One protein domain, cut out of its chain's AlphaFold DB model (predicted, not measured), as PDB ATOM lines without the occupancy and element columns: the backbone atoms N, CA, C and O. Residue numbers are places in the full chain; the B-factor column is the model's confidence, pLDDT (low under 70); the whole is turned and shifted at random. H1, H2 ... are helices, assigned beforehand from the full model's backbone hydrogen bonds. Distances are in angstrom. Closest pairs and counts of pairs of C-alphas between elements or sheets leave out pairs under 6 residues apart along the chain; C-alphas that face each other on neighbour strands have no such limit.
ATOM      1  N   ARG A  93     -20.608  51.687  27.629       52.66
ATOM      2  CA  ARG A  93     -19.391  51.428  26.846       52.66
ATOM      3  C   ARG A  93     -19.374  49.973  26.398       52.66
ATOM      4  O   ARG A  93     -19.702  49.085  27.179       52.66
ATOM      5  N   MET A  94     -18.977  49.719  25.150       53.50
ATOM      6  CA  MET A  94     -18.831  48.350  24.624       53.50
ATOM      7  C   MET A  94     -17.592  47.644  25.206       53.50
ATOM      8  O   MET A  94     -17.536  46.422  25.266       53.50
ATOM      9  N   VAL A  95     -16.622  48.433  25.675       55.41
ATOM     10  CA  VAL A  95     -15.391  47.992  26.334       55.41
ATOM     11  C   VAL A  95     -15.228  48.834  27.608       55.41
ATOM     12  O   VAL A  95     -15.147  50.063  27.497       55.41
ATOM     13  N   PRO A  96     -15.222  48.243  28.820       53.28
ATOM     14  CA  PRO A  96     -14.923  48.979  30.045       53.28
ATOM     15  C   PRO A  96     -13.577  49.707  29.931       53.28
ATOM     16  O   PRO A  96     -12.614  49.167  29.390       53.28
ATOM     17  N   GLY A  97     -13.489  50.937  30.449       51.47
ATOM     18  CA  GLY A  97     -12.236  51.709  30.419       51.47
ATOM     19  C   GLY A  97     -11.086  51.041  31.186       51.47
ATOM     20  O   GLY A  97      -9.924  51.298  30.889       51.47
ATOM     21  N   GLU A  98     -11.412  50.140  32.116       60.88
ATOM     22  CA  GLU A  98     -10.477  49.431  32.998       60.88
ATOM     23  C   GLU A  98     -10.103  48.024  32.495       60.88
ATOM     24  O   GLU A  98      -9.757  47.153  33.287       60.88
ATOM     25  N   LEU A  99     -10.184  47.754  31.187       69.44
ATOM     26  CA  LEU A  99      -9.637  46.507  30.647       69.44
ATOM     27  C   LEU A  99      -8.111  46.585  30.513       69.44
ATOM     28  O   LEU A  99      -7.585  47.569  29.980       69.44
ATOM     29  N   THR A 100      -7.416  45.518  30.918       80.50
ATOM     30  CA  THR A 100      -5.983  45.347  30.633       80.50
ATOM     31  C   THR A 100      -5.738  45.273  29.117       80.50
ATOM     32  O   THR A 100      -6.667  44.955  28.358       80.50
ATOM     33  N   PRO A 101      -4.505  45.520  28.638       82.31
ATOM     34  CA  PRO A 101      -4.165  45.348  27.224       82.31
ATOM     35  C   PRO A 101      -4.567  43.970  26.671       82.31
ATOM     36  O   PRO A 101      -5.130  43.874  25.582       82.31
ATOM     37  N   GLU A 102      -4.379  42.901  27.450       81.94
ATOM     38  CA  GLU A 102      -4.748  41.535  27.062       81.94
ATOM     39  C   GLU A 102      -6.263  41.369  26.913       81.94
ATOM     40  O   GLU A 102      -6.732  40.706  25.985       81.94
ATOM     41  N   GLN A 103      -7.041  41.977  27.810       78.88
ATOM     42  CA  GLN A 103      -8.501  41.932  27.762       78.88
ATOM     43  C   GLN A 103      -9.054  42.728  26.573       78.88
ATOM     44  O   GLN A 103     -10.006  42.281  25.931       78.88
ATOM     45  N   ARG A 104      -8.439  43.868  26.233       78.50
ATOM     46  CA  ARG A 104      -8.791  44.670  25.045       78.50
ATOM     47  C   ARG A 104      -8.510  43.908  23.758       78.50
ATOM     48  O   ARG A 104      -9.383  43.829  22.894       78.50
ATOM     49  N   GLU A 105      -7.343  43.275  23.663       81.31
ATOM     50  CA  GLU A 105      -6.995  42.432  22.518       81.31
ATOM     51  C   GLU A 105      -7.959  41.243  22.399       81.31
ATOM     52  O   GLU A 105      -8.433  40.932  21.307       81.31
ATOM     53  N   ALA A 106      -8.303  40.590  23.515       78.31
ATOM     54  CA  ALA A 106      -9.271  39.495  23.523       78.31
ATOM     55  C   ALA A 106     -10.669  39.945  23.062       78.31
ATOM     56  O   ALA A 106     -11.297  39.240  22.271       78.31
ATOM     57  N   ALA A 107     -11.129  41.122  23.497       73.94
ATOM     58  CA  ALA A 107     -12.416  41.692  23.099       73.94
ATOM     59  C   ALA A 107     -12.451  42.090  21.613       73.94
ATOM     60  O   ALA A 107     -13.442  41.843  20.926       73.94
ATOM     61  N   ALA A 108     -11.361  42.654  21.084       78.44
ATOM     62  CA  ALA A 108     -11.258  43.010  19.669       78.44
ATOM     63  C   ALA A 108     -11.128  41.778  18.760       78.44
ATOM     64  O   ALA A 108     -11.551  41.807  17.599       78.44
ATOM     65  N   ARG A 109     -10.567  40.673  19.276       79.62
ATOM     66  CA  ARG A 109     -10.213  39.482  18.494       79.62
ATOM     67  C   ARG A 109     -11.379  38.866  17.741       79.62
ATOM     68  O   ARG A 109     -11.123  38.283  16.695       79.62
ATOM     69  N   SER A 110     -12.623  38.959  18.205       72.31
ATOM     70  CA  SER A 110     -13.774  38.434  17.452       72.31
ATOM     71  C   SER A 110     -14.111  39.270  16.216       72.31
ATOM     72  O   SER A 110     -14.679  38.744  15.261       72.31
ATOM     73  N   SER A 111     -13.731  40.548  16.221       77.69
ATOM     74  CA  SER A 111     -14.115  41.529  15.208       77.69
ATOM     75  C   SER A 111     -12.990  41.862  14.221       77.69
ATOM     76  O   SER A 111     -13.293  42.304  13.123       77.69
ATOM     77  N   LEU A 112     -11.703  41.613  14.529       82.38
ATOM     78  CA  LEU A 112     -10.609  41.973  13.596       82.38
ATOM     79  C   LEU A 112     -10.818  41.409  12.178       82.38
ATOM     80  O   LEU A 112     -11.247  40.262  11.995       82.38
ATOM     81  N   ASN A 113     -10.478  42.208  11.175       80.88
ATOM     82  CA  ASN A 113     -10.613  41.917   9.753       80.88
ATOM     83  C   ASN A 113     -12.041  41.521   9.324       80.88
ATOM     84  O   ASN A 113     -12.218  40.884   8.284       80.88
ATOM     85  N   SER A 114     -13.075  41.869  10.103       74.50
ATOM     86  CA  SER A 114     -14.471  41.626   9.718       74.50
ATOM     87  C   SER A 114     -15.021  42.698   8.775       74.50
ATOM     88  O   SER A 114     -15.970  42.437   8.039       74.50
ATOM     89  N   CYS A 115     -14.461  43.911   8.801       81.31
ATOM     90  CA  CYS A 115     -14.784  45.002   7.882       81.31
ATOM     91  C   CYS A 115     -13.650  46.038   7.843       81.31
ATOM     92  O   CYS A 115     -12.691  45.933   8.600       81.31
ATOM     93  N   HIS A 116     -13.794  47.060   6.994       86.44
ATOM     94  CA  HIS A 116     -12.818  48.144   6.841       86.44
ATOM     95  C   HIS A 116     -12.462  48.845   8.165       86.44
ATOM     96  O   HIS A 116     -11.296  49.116   8.415       86.44
ATOM     97  N   VAL A 117     -13.449  49.091   9.033       87.12
ATOM     98  CA  VAL A 117     -13.217  49.717  10.349       87.12
ATOM     99  C   VAL A 117     -12.445  48.783  11.283       87.12
ATOM    100  O   VAL A 117     -11.650  49.242  12.088       87.12
ATOM    101  N   TRP A 118     -12.642  47.472  11.161       85.00
ATOM    102  CA  TRP A 118     -11.998  46.468  12.006       85.00
ATOM    103  C   TRP A 118     -10.710  45.893  11.408       85.00
ATOM    104  O   TRP A 118     -10.260  44.840  11.854       85.00
ATOM    105  N   ASP A 119     -10.111  46.547  10.412       88.75
ATOM    106  CA  ASP A 119      -8.776  46.191   9.921       88.75
ATOM    107  C   ASP A 119      -7.797  46.102  11.104       88.75
ATOM    108  O   ASP A 119      -7.689  47.036  11.900       88.75
ATOM    109  N   GLU A 120      -7.095  44.975  11.239       89.81
ATOM    110  CA  GLU A 120      -6.129  44.752  12.320       89.81
ATOM    111  C   GLU A 120      -4.989  45.784  12.342       89.81
ATOM    112  O   GLU A 120      -4.384  46.014  13.395       89.81
ATOM    113  N   ASN A 121      -4.731  46.410  11.190       91.88
ATOM    114  CA  ASN A 121      -3.777  47.493  10.982       91.88
ATOM    115  C   ASN A 121      -4.476  48.855  10.811       91.88
ATOM    116  O   ASN A 121      -3.841  49.827  10.398       91.88
ATOM    117  N   GLY A 122      -5.773  48.947  11.101       90.88
ATOM    118  CA  GLY A 122      -6.572  50.165  11.011       90.88
ATOM    119  C   GLY A 122      -6.458  51.062  12.246       90.88
ATOM    120  O   GLY A 122      -6.027  50.640  13.321       90.88
ATOM    121  N   GLU A 123      -6.873  52.322  12.101       91.75
ATOM    122  CA  GLU A 123      -6.859  53.316  13.189       91.75
ATOM    123  C   GLU A 123      -7.740  52.901  14.369       91.75
ATOM    124  O   GLU A 123      -7.320  53.001  15.517       91.75
ATOM    125  N   HIS A 124      -8.925  52.358  14.092       88.00
ATOM    126  CA  HIS A 124      -9.867  51.935  15.126       88.00
ATOM    127  C   HIS A 124      -9.303  50.825  16.026       88.00
ATOM    128  O   HIS A 124      -9.437  50.883  17.245       88.00
ATOM    129  N   VAL A 125      -8.640  49.821  15.438       88.75
ATOM    130  CA  VAL A 125      -8.028  48.724  16.203       88.75
ATOM    131  C   VAL A 125      -6.824  49.216  17.007       88.75
ATOM    132  O   VAL A 125      -6.646  48.779  18.143       88.75
ATOM    133  N   ARG A 126      -6.028  50.150  16.466       90.25
ATOM    134  CA  ARG A 126      -4.955  50.807  17.232       90.25
ATOM    135  C   ARG A 126      -5.502  51.552  18.447       90.25
ATOM    136  O   ARG A 126      -5.071  51.257  19.551       90.25
ATOM    137  N   ALA A 127      -6.523  52.389  18.266       87.31
ATOM    138  CA  ALA A 127      -7.168  53.115  19.359       87.31
ATOM    139  C   ALA A 127      -7.643  52.171  20.485       87.31
ATOM    140  O   ALA A 127      -7.388  52.418  21.664       87.31
ATOM    141  N   ILE A 128      -8.255  51.029  20.135       85.50
ATOM    142  CA  ILE A 128      -8.650  50.000  21.116       85.50
ATOM    143  C   ILE A 128      -7.446  49.491  21.918       85.50
ATOM    144  O   ILE A 128      -7.530  49.397  23.148       85.50
ATOM    145  N   ARG A 129      -6.355  49.142  21.225       86.12
ATOM    146  CA  ARG A 129      -5.118  48.609  21.820       86.12
ATOM    147  C   ARG A 129      -4.416  49.636  22.706       86.12
ATOM    148  O   ARG A 129      -3.921  49.266  23.767       86.12
ATOM    149  N   ASP A 130      -4.458  50.904  22.316       87.44
ATOM    150  CA  ASP A 130      -3.817  52.025  23.012       87.44
ATOM    151  C   ASP A 130      -4.602  52.506  24.240       87.44
ATOM    152  O   ASP A 130      -4.174  53.402  24.965       87.44
ATOM    153  N   GLY A 131      -5.747  51.887  24.524       81.56
ATOM    154  CA  GLY A 131      -6.519  52.205  25.713       81.56
ATOM    155  C   GLY A 131      -7.647  53.205  25.476       81.56
ATOM    156  O   GLY A 131      -8.431  53.457  26.399       81.56
ATOM    157  N   GLU A 132      -7.770  53.741  24.261       83.69
ATOM    158  CA  GLU A 132      -8.709  54.810  23.946       83.69
ATOM    159  C   GLU A 132     -10.168  54.354  24.118       83.69
ATOM    160  O   GLU A 132     -10.505  53.175  23.933       83.69
ATOM    161  N   PRO A 133     -11.066  55.267  24.525       70.38
ATOM    162  CA  PRO A 133     -12.480  54.959  24.633       70.38
ATOM    163  C   PRO A 133     -13.077  54.707  23.245       70.38
ATOM    164  O   PRO A 133     -13.116  55.588  22.392       70.38
ATOM    165  N   VAL A 134     -13.602  53.501  23.042       71.88
ATOM    166  CA  VAL A 134     -14.338  53.149  21.825       71.88
ATOM    167  C   VAL A 134     -15.735  53.739  21.903       71.88
ATOM    168  O   VAL A 134     -16.516  53.384  22.793       71.88
ATOM    169  N   GLU A 135     -16.068  54.625  20.967       71.44
ATOM    170  CA  GLU A 135     -17.423  55.150  20.863       71.44
ATOM    171  C   GLU A 135     -18.432  54.034  20.581       71.44
ATOM    172  O   GLU A 135     -18.204  53.129  19.774       71.44
ATOM    173  N   MET A 136     -19.594  54.127  21.221       71.31
ATOM    174  CA  MET A 136     -20.712  53.245  20.920       71.31
ATOM    175  C   MET A 136     -21.194  53.486  19.471       71.31
ATOM    176  O   MET A 136     -21.276  54.651  19.047       71.31
ATOM    177  N   PRO A 137     -21.548  52.427  18.707       78.06
ATOM    178  CA  PRO A 137     -22.044  52.574  17.342       78.06
ATOM    179  C   PRO A 137     -23.169  53.610  17.231       78.06
ATOM    180  O   PRO A 137     -24.073  53.649  18.065       78.06
ATOM    181  N   ILE A 138     -23.131  54.439  16.180       83.06
ATOM    182  CA  ILE A 138     -24.086  55.544  15.974       83.06
ATOM    183  C   ILE A 138     -25.552  55.088  16.094       83.06
ATOM    184  O   ILE A 138     -26.282  55.724  16.856       83.06
ATOM    185  N   PRO A 139     -25.992  53.982  15.451       78.88
ATOM    186  CA  PRO A 139     -27.386  53.546  15.555       78.88
ATOM    187  C   PRO A 139     -27.794  53.195  16.988       78.88
ATOM    188  O   PRO A 139     -28.928  53.433  17.388       78.88
ATOM    189  N   MET A 140     -26.864  52.665  17.787       76.38
ATOM    190  CA  MET A 140     -27.121  52.338  19.188       76.38
ATOM    191  C   MET A 140     -27.260  53.595  20.045       76.38
ATOM    192  O   MET A 140     -28.194  53.685  20.836       76.38
ATOM    193  N   ARG A 141     -26.377  54.585  19.853       80.06
ATOM    194  CA  ARG A 141     -26.481  55.884  20.540       80.06
ATOM    195  C   ARG A 141     -27.797  56.585  20.226       80.06
ATOM    196  O   ARG A 141     -28.460  57.062  21.140       80.06
ATOM    197  N   GLN A 142     -28.173  56.617  18.948       83.06
ATOM    198  CA  GLN A 142     -29.447  57.185  18.504       83.06
ATOM    199  C   GLN A 142     -30.624  56.447  19.150       83.06
ATOM    200  O   GLN A 142     -31.501  57.085  19.721       83.06
ATOM    201  N   ARG A 143     -30.593  55.108  19.153       79.44
ATOM    202  CA  ARG A 143     -31.661  54.299  19.742       79.44
ATOM    203  C   ARG A 143     -31.800  54.483  21.253       79.44
ATOM    204  O   ARG A 143     -32.919  54.522  21.746       79.44
ATOM    205  N   LEU A 144     -30.694  54.588  21.988       76.38
ATOM    206  CA  LEU A 144     -30.731  54.856  23.429       76.38
ATOM    207  C   LEU A 144     -31.322  56.236  23.732       76.38
ATOM    208  O   LEU A 144     -32.123  56.342  24.651       76.38
ATOM    209  N   ALA A 145     -30.981  57.257  22.937       81.12
ATOM    210  CA  ALA A 145     -31.524  58.607  23.092       81.12
ATOM    211  C   ALA A 145     -33.034  58.698  22.795       81.12
ATOM    212  O   ALA A 145     -33.716  59.539  23.364       81.12
ATOM    213  N   GLU A 146     -33.573  57.842  21.920       83.88
ATOM    214  CA  GLU A 146     -35.025  57.741  21.680       83.88
ATOM    215  C   GLU A 146     -35.790  57.067  22.831       83.88
ATOM    216  O   GLU A 146     -37.007  57.212  22.927       83.88
ATOM    217  N   LEU A 147     -35.101  56.261  23.645       76.88
ATOM    218  CA  LEU A 147     -35.693  55.450  24.713       76.88
ATOM    219  C   LEU A 147     -35.562  56.087  26.109       76.88
ATOM    220  O   LEU A 147     -36.139  55.554  27.057       76.88
ATOM    221  N   SER A 148     -34.800  57.178  26.229       67.12
ATOM    222  CA  SER A 148     -34.587  57.976  27.448       67.12
ATOM    223  C   SER A 148     -35.534  59.166  27.528       67.12
ATOM    224  O   SER A 148     -36.046  59.432  28.635       67.12
TER     225      SER A 148
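What this domain is: This is residues 93 to 148 of the 148 residues of the protein "DUF2889 domain-containing protein" of Acidimicrobiia bacterium (UniProt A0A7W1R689). The longest helix, H3, sticks out as a free arm from a small body, in which two short helices, H1 and H2, pack on each other at a steep tilt and are joined by a long loop, residues 109 to 122. Residues 138 to 148 stand free, of which 138 to 147 belong to H3. The printed part has 56 residues with three named helices, H1, H2 and H3 in chain order, and no named strand; the class is all helix, though only 25 residues are in named elements, under half. The whole is only just loose, close to compact, with a radius of gyration of the C-alphas of 12.3 A, and spans 34 by 26 by 17 A.

How they stand to each other: Begin at H3, residues 138 to 147, which touches no helix. Look next at H2, residues 123 to 129, which is apart from H3. H1, residues 101 to 108, is also apart from H3. H1 and H2 touch, and their closest C-alphas, those of Arg 104 and Arg 129, are 6.3 A apart. They run opposite ways at a steep tilt of 47 degrees. In H1, H2 and H3 every O i to N i+4 pair is within hydrogen-bond range.

Where its parts are: Find C-alpha 138 at (-24.086, 55.544, 15.974); from there H3 runs 14.5 A to C-alpha 147 at (-35.693, 55.450, 24.713). H2 runs 10.0 A from Glu 123 to Arg 129. H1 begins at C-alpha 101, at (-4.165, 45.348, 27.224), and runs 10.6 A to Ala 108.

The domain as a whole: The two C-alphas farthest apart, those of Asn 121 and Ser 148, are 36.5 A apart. Without the free stretch, the body of 45 residues spans 26 by 21 by 16 A. The printed part has no cut; the link from H1 to H2 is long, and that from H2 to H3 is short. Look for pLDDT under 70 in residues 93 to 99 and residue 148; the mean of the printed part is 78.2.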